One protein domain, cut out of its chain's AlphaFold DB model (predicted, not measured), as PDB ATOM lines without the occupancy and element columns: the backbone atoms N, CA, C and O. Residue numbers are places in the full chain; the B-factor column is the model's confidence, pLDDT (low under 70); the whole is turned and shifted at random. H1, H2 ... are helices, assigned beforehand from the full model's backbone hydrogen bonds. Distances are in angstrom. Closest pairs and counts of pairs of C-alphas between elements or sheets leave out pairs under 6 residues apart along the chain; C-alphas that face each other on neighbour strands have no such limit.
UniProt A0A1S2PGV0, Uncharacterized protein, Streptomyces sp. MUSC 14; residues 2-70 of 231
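Overview. This is residues 2 to 70 of the 231 residues of an uncharacterized protein of Streptomyces sp. MUSC 14 (UniProt A0A1S2PGV0). Three helices make an open C-shaped frame: the longest, H2, is the back, H1 makes a corner with its first end, and H3 lies across its other end, close to it but not clearly touching. The long link of residues 36 to 56 fills out one side as a loop that folds back along H2 and then returns to H3, while residues 2 to 11 form a loose leading tail before H1. The printed part has 69 residues, with H1, H2 and H3 in that order and no named strand; it is all helix by class, though under half of its residues, 32 of 69, are in named elements. The whole is compact, with a radius of gyration of the C-alphas of 11.8 A, and rounded, with spans of 27 by 25 by 24 A.

Arrangement. H1, residues 12 to 18, and H2, residues 22 to 35, touch only at the corner by their tight link of 3 residues. Their closest C-alphas, those of Ala 15 and Gln 22, are 5.1 A apart, and H2 touches H1 with residues 22 to 25 alone. Their lines are only just about perpendicular, at 72 degrees. H3, residues 57 to 67, is close to H2 but not clearly touching it; the closest C-alphas, those of Ala 33 and Val 63, are 7.6 A apart. The lines of H2 and H3 are about perpendicular, at 82 degrees. H1 and H3 are apart. In H1, H2 and H3 every pair of O i and N i+4 is within hydrogen-bond range.

Along the chain. H1 begins at C-alpha 12, at (186.277, 183.184, 100.230), and measures 10.2 A from Arg 12 to Asp 18 between C-alphas. H2 follows from Gln 22 to Asp 35, 20.0 A from first to last C-alpha, and its last C-alpha is at (199.213, 169.678, 113.100). H3 runs from Ala 57 to Ala 67, 15.0 A from first to last C-alpha, and ends at C-alpha 67, at (194.186, 180.965, 117.422).

Size, cuts and confidence. The two C-alphas farthest apart, those of Gly 20 and Asp 58, are 30.2 A apart, and the first and last printed C-alphas, Leu 2 and Glu 70, are 16.1 A apart. The printed part has no cut. The link from H2 to H3 is long, with 21 residues, and their C-alphas lie 6 to 14 A from the mean of the C-alphas. The mean pLDDT of the printed part is 72.1; 24 residues are under 70, namely residues 2 to 17, residue 21 and residues 45 to 51.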
ATOM      1  N   LEU A   2     185.540 189.372 108.734       53.03
ATOM      2  CA  LEU A   2     184.998 188.008 108.836       53.03
ATOM      3  C   LEU A   2     184.507 187.674 110.256       53.03
ATOM      4  O   LEU A   2     183.453 187.068 110.388       53.03
ATOM      5  N   LEU A   3     185.235 188.099 111.295       56.53
ATOM      6  CA  LEU A   3     185.033 187.611 112.666       56.53
ATOM      7  C   LEU A   3     183.874 188.302 113.412       56.53
ATOM      8  O   LEU A   3     182.966 187.586 113.818       56.53
ATOM      9  N   PRO A   4     183.798 189.645 113.546       45.50
ATOM     10  CA  PRO A   4     182.728 190.251 114.349       45.50
ATOM     11  C   PRO A   4     181.310 190.121 113.752       45.50
ATOM     12  O   PRO A   4     180.373 189.936 114.522       45.50
ATOM     13  N   PRO A   5     181.102 190.168 112.415       47.09
ATOM     14  CA  PRO A   5     179.774 189.973 111.828       47.09
ATOM     15  C   PRO A   5     179.557 188.575 111.218       47.09
ATOM     16  O   PRO A   5     178.576 188.388 110.506       47.09
ATOM     17  N   SER A   6     180.461 187.604 111.431       49.53
ATOM     18  CA  SER A   6     180.387 186.266 110.809       49.53
ATOM     19  C   SER A   6     180.159 186.320 109.283       49.53
ATOM     20  O   SER A   6     179.205 185.760 108.737       49.53
ATOM     21  N   GLY A   7     181.030 187.043 108.573       50.84
ATOM     22  CA  GLY A   7     180.882 187.366 107.149       50.84
ATOM     23  C   GLY A   7     181.127 186.188 106.199       50.84
ATOM     24  O   GLY A   7     182.155 186.144 105.523       50.84
ATOM     25  N   ASN A   8     180.174 185.257 106.087       54.88
ATOM     26  CA  ASN A   8     180.249 184.100 105.177       54.88
ATOM     27  C   ASN A   8     180.484 184.488 103.704       54.88
ATOM     28  O   ASN A   8     181.123 183.749 102.955       54.88
ATOM     29  N   ASN A   9     180.004 185.665 103.295       52.25
ATOM     30  CA  ASN A   9     180.219 186.266 101.977       52.25
ATOM     31  C   ASN A   9     181.672 186.728 101.738       52.25
ATOM     32  O   ASN A   9     182.114 186.777 100.594       52.25
ATOM     33  N   VAL A  10     182.427 187.020 102.801       52.25
ATOM     34  CA  VAL A  10     183.829 187.478 102.755       52.25
ATOM     35  C   VAL A  10     184.804 186.313 102.987       52.25
ATOM     36  O   VAL A  10     185.967 186.408 102.617       52.25
ATOM     37  N   ALA A  11     184.345 185.175 103.523       54.94
ATOM     38  CA  ALA A  11     185.177 184.012 103.864       54.94
ATOM     39  C   ALA A  11     185.952 183.389 102.681       54.94
ATOM     40  O   ALA A  11     186.938 182.691 102.891       54.94
ATOM     41  N   ARG A  12     185.541 183.643 101.428       56.97
ATOM     42  CA  ARG A  12     186.277 183.184 100.230       56.97
ATOM     43  C   ARG A  12     187.422 184.112  99.815       56.97
ATOM     44  O   ARG A  12     188.242 183.711  98.995       56.97
ATOM     45  N   LEU A  13     187.472 185.337 100.340       63.03
ATOM     46  CA  LEU A  13     188.529 186.300 100.025       63.03
ATOM     47  C   LEU A  13     189.881 185.898 100.636       63.03
ATOM     48  O   LEU A  13     190.844 185.875  99.873       63.03
ATOM     49  N   PRO A  14     189.968 185.470 101.916       62.44
ATOM     50  CA  PRO A  14     191.192 184.874 102.453       62.44
ATOM     51  C   PRO A  14     191.679 183.698 101.607       62.44
ATOM     52  O   PRO A  14     192.847 183.644 101.260       62.44
ATOM     53  N   ALA A  15     190.770 182.822 101.168       59.19
ATOM     54  CA  ALA A  15     191.138 181.671 100.351       59.19
ATOM     55  C   ALA A  15     191.785 182.048  99.006       59.19
ATOM     56  O   ALA A  15     192.693 181.363  98.546       59.19
ATOM     57  N   ARG A  16     191.333 183.136  98.369       63.25
ATOM     58  CA  ARG A  16     191.915 183.633  97.112       63.25
ATOM     59  C   ARG A  16     193.232 184.378  97.318       63.25
ATOM     60  O   ARG A  16     194.094 184.280  96.456       63.25
ATOM     61  N   TRP A  17     193.374 185.129  98.407       69.12
ATOM     62  CA  TRP A  17     194.589 185.903  98.684       69.12
ATOM     63  C   TRP A  17     195.725 185.076  99.283       69.12
ATOM     64  O   TRP A  17     196.871 185.322  98.936       69.12
ATOM     65  N   ASP A  18     195.414 184.116 100.150       71.75
ATOM     66  CA  ASP A  18     196.416 183.316 100.861       71.75
ATOM     67  C   ASP A  18     196.860 182.098 100.041       71.75
ATOM     68  O   ASP A  18     198.045 181.887  99.811       71.75
ATOM     69  N   ALA A  19     195.895 181.331  99.524       70.31
ATOM     70  CA  ALA A  19     196.152 180.052  98.860       70.31
ATOM     71  C   ALA A  19     195.818 180.053  97.355       70.31
ATOM     72  O   ALA A  19     195.834 179.007  96.710       70.31
ATOM     73  N   GLY A  20     195.451 181.205  96.780       70.38
ATOM     74  CA  GLY A  20     195.087 181.326  95.360       70.38
ATOM     75  C   GLY A  20     193.729 180.716  94.982       70.38
ATOM     76  O   GLY A  20     193.297 180.825  93.835       70.38
ATOM     77  N   GLY A  21     193.003 180.109  95.925       69.88
ATOM     78  CA  GLY A  21     191.734 179.447  95.653       69.88
ATOM     79  C   GLY A  21     191.155 178.688  96.844       69.88
ATOM     80  O   GLY A  21     191.822 178.388  97.829       69.88
ATOM     81  N   GLN A  22     189.867 178.356  96.746       74.00
ATOM     82  CA  GLN A  22     189.129 177.704  97.833       74.00
ATOM     83  C   GLN A  22     189.610 176.277  98.130       74.00
ATOM     84  O   GLN A  22     189.572 175.863  99.283       74.00
ATOM     85  N   GLU A  23     190.028 175.529  97.115       76.25
ATOM     86  CA  GLU A  23     190.474 174.143  97.275       76.25
ATOM     87  C   GLU A  23     191.823 174.060  97.996       76.25
ATOM     88  O   GLU A  23     191.930 173.380  99.015       76.25
ATOM     89  N   ALA A  24     192.802 174.852  97.552       72.25
ATOM     90  CA  ALA A  24     194.105 174.977  98.204       72.25
ATOM     91  C   ALA A  24     193.979 175.473  99.655       72.25
ATOM     92  O   ALA A  24     194.610 174.930 100.558       72.25
ATOM     93  N   PHE A  25     193.086 176.433  99.909       72.88
ATOM     94  CA  PHE A  25     192.824 176.913 101.265       72.88
ATOM     95  C   PHE A  25     192.213 175.831 102.167       72.88
ATOM     96  O   PHE A  25     192.579 175.705 103.330       72.88
ATOM     97  N   VAL A  26     191.291 175.012 101.646       79.25
ATOM     98  CA  VAL A  26     190.715 173.891 102.408       79.25
ATOM     99  C   VAL A  26     191.766 172.818 102.704       79.25
ATOM    100  O   VAL A  26     191.747 172.250 103.796       79.25
ATOM    101  N   ALA A  27     192.695 172.556 101.781       77.50
ATOM    102  CA  ALA A  27     193.824 171.663 102.041       77.50
ATOM    103  C   ALA A  27     194.682 172.188 103.205       77.50
ATOM    104  O   ALA A  27     194.868 171.481 104.190       77.50
ATOM    105  N   GLN A  28     195.059 173.468 103.165       77.06
ATOM    106  CA  GLN A  28     195.833 174.125 104.221       77.06
ATOM    107  C   GLN A  28     195.107 174.136 105.577       77.06
ATOM    108  O   GLN A  28     195.722 173.885 106.612       77.06
ATOM    109  N   MET A  29     193.787 174.360 105.594       79.38
ATOM    110  CA  MET A  29     192.975 174.253 106.814       79.38
ATOM    111  C   MET A  29     193.013 172.841 107.412       79.38
ATOM    112  O   MET A  29     193.058 172.692 108.631       79.38
ATOM    113  N   ASN A  30     192.969 171.807 106.570       82.56
ATOM    114  CA  ASN A  30     193.015 170.418 107.021       82.56
ATOM    115  C   ASN A  30     194.424 169.997 107.456       82.56
ATOM    116  O   ASN A  30     194.547 169.200 108.381       82.56
ATOM    117  N   ASP A  31     195.479 170.539 106.852       82.12
ATOM    118  CA  ASP A  31     196.851 170.294 107.302       82.12
ATOM    119  C   ASP A  31     197.118 170.972 108.650       82.12
ATOM    120  O   ASP A  31     197.553 170.309 109.589       82.12
ATOM    121  N   ALA A  32     196.680 172.223 108.828       81.75
ATOM    122  CA  ALA A  32     196.713 172.887 110.132       81.75
ATOM    123  C   ALA A  32     195.893 172.132 111.198       81.75
ATOM    124  O   ALA A  32     196.295 172.045 112.357       81.75
ATOM    125  N   ALA A  33     194.749 171.547 110.826       79.94
ATOM    126  CA  ALA A  33     193.954 170.707 111.723       79.94
ATOM    127  C   ALA A  33     194.724 169.447 112.170       79.94
ATOM    128  O   ALA A  33     194.684 169.074 113.347       79.94
ATOM    129  N   LYS A  34     195.463 168.803 111.259       82.50
ATOM    130  CA  LYS A  34     196.315 167.648 111.591       82.50
ATOM    131  C   LYS A  34     197.447 168.048 112.533       82.50
ATOM    132  O   LYS A  34     197.649 167.364 113.533       82.50
ATOM    133  N   ASP A  35     198.110 169.172 112.270       79.00
ATOM    134  CA  ASP A  35     199.213 169.678 113.100       79.00
ATOM    135  C   ASP A  35     198.762 170.014 114.529       79.00
ATOM    136  O   ASP A  35     199.510 169.851 115.493       79.00
ATOM    137  N   LEU A  36     197.505 170.437 114.688       81.69
ATOM    138  CA  LEU A  36     196.880 170.707 115.986       81.69
ATOM    139  C   LEU A  36     196.306 169.454 116.667       81.69
ATOM    140  O   LEU A  36     195.783 169.541 117.783       81.69
ATOM    141  N   GLY A  37     196.402 168.290 116.021       83.00
ATOM    142  CA  GLY A  37     195.918 167.016 116.541       83.00
ATOM    143  C   GLY A  37     194.392 166.901 116.583       83.00
ATOM    144  O   GLY A  37     193.863 166.116 117.369       83.00
ATOM    145  N   THR A  38     193.664 167.675 115.771       81.44
ATOM    146  CA  THR A  38     192.198 167.599 115.693       81.44
ATOM    147  C   THR A  38     191.769 166.500 114.725       81.44
ATOM    148  O   THR A  38     191.449 166.748 113.564       81.44
ATOM    149  N   THR A  39     191.806 165.253 115.193       80.00
ATOM    150  CA  THR A  39     191.608 164.047 114.370       80.00
ATOM    151  C   THR A  39     190.156 163.782 113.966       80.00
ATOM    152  O   THR A  39     189.907 162.933 113.113       80.00
ATOM    153  N   ARG A  40     189.184 164.498 114.545       81.31
ATOM    154  CA  ARG A  40     187.746 164.360 114.241       81.31
ATOM    155  C   ARG A  40     187.195 165.575 113.501       81.31
ATOM    156  O   ARG A  40     185.984 165.807 113.495       81.31
ATOM    157  N   THR A  41     188.088 166.358 112.902       82.19
ATOM    158  CA  THR A  41     187.751 167.583 112.190       82.19
ATOM    159  C   THR A  41     188.066 167.436 110.710       82.19
ATOM    160  O   THR A  41     189.155 167.025 110.324       82.19
ATOM    161  N   THR A  42     187.095 167.762 109.865       84.25
ATOM    162  CA  THR A  42     187.241 167.796 108.412       84.25
ATOM    163  C   THR A  42     186.561 169.045 107.885       84.25
ATOM    164  O   THR A  42     185.337 169.190 107.978       84.25
ATOM    165  N   TYR A  43     187.355 169.939 107.306       81.19
ATOM    166  CA  TYR A  43     186.866 171.134 106.641       81.19
ATOM    167  C   TYR A  43     186.612 170.844 105.166       81.19
ATOM    168  O   TYR A  43     187.451 170.270 104.476       81.19
ATOM    169  N   THR A  44     185.451 171.269 104.666       80.19
ATOM    170  CA  THR A  44     185.069 171.112 103.249       80.19
ATOM    171  C   THR A  44     184.814 172.451 102.553       80.19
ATOM    172  O   THR A  44     184.497 172.516 101.357       80.19
ATOM    173  N   GLY A  45     184.950 173.557 103.288       68.12
ATOM    174  CA  GLY A  45     184.828 174.913 102.773       68.12
ATOM    175  C   GLY A  45     185.272 175.967 103.784       68.12
ATOM    176  O   GLY A  45     185.198 175.753 104.988       68.12
ATOM    177  N   ALA A  46     185.674 177.131 103.271       66.44
ATOM    178  CA  ALA A  46     186.269 178.215 104.056       66.44
ATOM    179  C   ALA A  46     185.313 178.908 105.047       66.44
ATOM    180  O   ALA A  46     185.765 179.548 105.986       66.44
ATOM    181  N   SER A  47     183.994 178.817 104.840       64.25
ATOM    182  CA  SER A  47     182.993 179.482 105.691       64.25
ATOM    183  C   SER A  47     182.367 178.578 106.753       64.25
ATOM    184  O   SER A  47     181.558 179.051 107.539       64.25
ATOM    185  N   GLY A  48     182.636 177.266 106.730       64.50
ATOM    186  CA  GLY A  48     181.967 176.300 107.614       64.50
ATOM    187  C   GLY A  48     180.472 176.061 107.332       64.50
ATOM    188  O   GLY A  48     179.853 175.251 108.008       64.50
ATOM    189  N   VAL A  49     179.880 176.707 106.315       59.44
ATOM    190  CA  VAL A  49     178.441 176.586 105.975       59.44
ATOM    191  C   VAL A  49     178.090 175.247 105.321       59.44
ATOM    192  O   VAL A  49     176.932 174.833 105.316       59.44
ATOM    193  N   LYS A  50     179.069 174.560 104.724       62.66
ATOM    194  CA  LYS A  50     178.793 173.295 104.042       62.66
ATOM    195  C   LYS A  50     178.416 172.223 105.074       62.66
ATOM    196  O   LYS A  50     179.207 171.987 105.985       62.66
ATOM    197  N   PRO A  51     177.310 171.484 104.877       63.12
ATOM    198  CA  PRO A  51     176.875 170.436 105.809       63.12
ATOM    199  C   PRO A  51     177.864 169.263 105.908       63.12
ATOM    200  O   PRO A  51     177.768 168.434 106.807       63.12
ATOM    201  N   THR A  52     178.818 169.181 104.980       73.69
ATOM    202  CA  THR A  52     179.882 168.176 104.971       73.69
ATOM    203  C   THR A  52     181.084 168.544 105.843       73.69
ATOM    204  O   THR A  52     181.937 167.692 106.059       73.69
ATOM    205  N   THR A  53     181.171 169.780 106.354       76.75
ATOM    206  CA  THR A  53     182.183 170.147 107.354       76.75
ATOM    207  C   THR A  53     181.787 169.545 108.701       76.75
ATOM    208  O   THR A  53     180.666 169.745 109.166       76.75
ATOM    209  N   ARG A  54     182.693 168.790 109.328       81.38
ATOM    210  CA  ARG A  54     182.453 168.135 110.623       81.38
ATOM    211  C   ARG A  54     183.586 168.421 111.593       81.38
ATOM    212  O   ARG A  54     184.734 168.525 111.187       81.38
ATOM    213  N   SER A  55     183.242 168.559 112.865       80.56
ATOM    214  CA  SER A  55     184.180 168.784 113.963       80.56
ATOM    215  C   SER A  55     183.535 168.354 115.277       80.56
ATOM    216  O   SER A  55     182.325 168.121 115.334       80.56
ATOM    217  N   THR A  56     184.318 168.304 116.352       80.12
ATOM    218  CA  THR A  56     183.797 168.192 117.722       80.12
ATOM    219  C   THR A  56     184.093 169.442 118.544       80.12
ATOM    220  O   THR A  56     184.902 170.277 118.134       80.12
ATOM    221  N   ALA A  57     183.443 169.570 119.704       77.00
ATOM    222  CA  ALA A  57     183.685 170.674 120.630       77.00
ATOM    223  C   ALA A  57     185.136 170.696 121.149       77.00
ATOM    224  O   ALA A  57     185.742 171.760 121.187       77.00
ATOM    225  N   ASP A  58     185.711 169.534 121.486       78.56
ATOM    226  CA  ASP A  58     187.103 169.436 121.964       78.56
ATOM    227  C   ASP A  58     188.093 169.911 120.892       78.56
ATOM    228  O   ASP A  58     188.961 170.741 121.149       78.56
ATOM    229  N   ASP A  59     187.898 169.449 119.656       79.31
ATOM    230  CA  ASP A  59     188.732 169.826 118.522       79.31
ATOM    231  C   ASP A  59     188.642 171.340 118.233       79.31
ATOM    232  O   ASP A  59     189.664 172.000 118.041       79.31
ATOM    233  N   GLN A  60     187.438 171.929 118.280       85.19
ATOM    234  CA  GLN A  60     187.272 173.378 118.094       85.19
ATOM    235  C   GLN A  60     187.886 174.195 119.235       85.19
ATOM    236  O   GLN A  60     188.428 175.269 118.980       85.19
ATOM    237  N   LEU A  61     187.869 173.699 120.477       83.31
ATOM    238  CA  LEU A  61     188.541 174.366 121.595       83.31
ATOM    239  C   LEU A  61     190.067 174.361 121.438       83.31
ATOM    240  O   LEU A  61     190.716 175.340 121.806       83.31
ATOM    241  N   ARG A  62     190.648 173.313 120.839       80.88
ATOM    242  CA  ARG A  62     192.083 173.275 120.505       80.88
ATOM    243  C   ARG A  62     192.441 174.302 119.435       80.88
ATOM    244  O   ARG A  62     193.394 175.061 119.619       80.88
ATOM    245  N   VAL A  63     191.649 174.375 118.362       81.38
ATOM    246  CA  VAL A  63     191.823 175.376 117.295       81.38
ATOM    247  C   VAL A  63     191.673 176.789 117.854       81.38
ATOM    248  O   VAL A  63     192.551 177.626 117.645       81.38
ATOM    249  N   ALA A  64     190.617 177.052 118.628       80.50
ATOM    250  CA  ALA A  64     190.383 178.350 119.256       80.50
ATOM    251  C   ALA A  64     191.509 178.725 120.231       80.50
ATOM    252  O   ALA A  64     192.005 179.851 120.205       80.50
ATOM    253  N   GLY A  65     191.960 177.779 121.057       81.31
ATOM    254  CA  GLY A  65     193.061 177.981 121.994       81.31
ATOM    255  C   GLY A  65     194.371 178.345 121.295       81.31
ATOM    256  O   GLY A  65     195.084 179.233 121.762       81.31
ATOM    257  N   GLN A  66     194.677 177.715 120.157       84.81
ATOM    258  CA  GLN A  66     195.842 178.081 119.353       84.81
ATOM    259  C   GLN A  66     195.664 179.448 118.685       84.81
ATOM    260  O   GLN A  66     196.563 180.282 118.763       84.81
ATOM    261  N   ALA A  67     194.503 179.703 118.082       79.50
ATOM    262  CA  ALA A  67     194.186 180.965 117.422       79.50
ATOM    263  C   ALA A  67     194.319 182.160 118.385       79.50
ATOM    264  O   ALA A  67     194.911 183.182 118.048       79.50
ATOM    265  N   MET A  68     193.852 182.018 119.627       81.69
ATOM    266  CA  MET A  68     193.933 183.083 120.630       81.69
ATOM    267  C   MET A  68     195.361 183.392 121.104       81.69
ATOM    268  O   MET A  68     195.566 184.419 121.757       81.69
ATOM    269  N   LYS A  69     196.375 182.581 120.771       79.25
ATOM    270  CA  LYS A  69     197.779 182.936 121.038       79.25
ATOM    271  C   LYS A  69     198.247 184.109 120.178       79.25
ATOM    272  O   LYS A  69     199.082 184.871 120.656       79.25
ATOM    273  N   GLU A  70     197.652 184.316 119.003       77.31
ATOM    274  CA  GLU A  70     197.953 185.451 118.132       77.31
ATOM    275  C   GLU A  70     197.358 186.750 118.716       77.31
ATOM    276  O   GLU A  70     196.129 186.888 118.793       77.31
TER     277      GLU A  70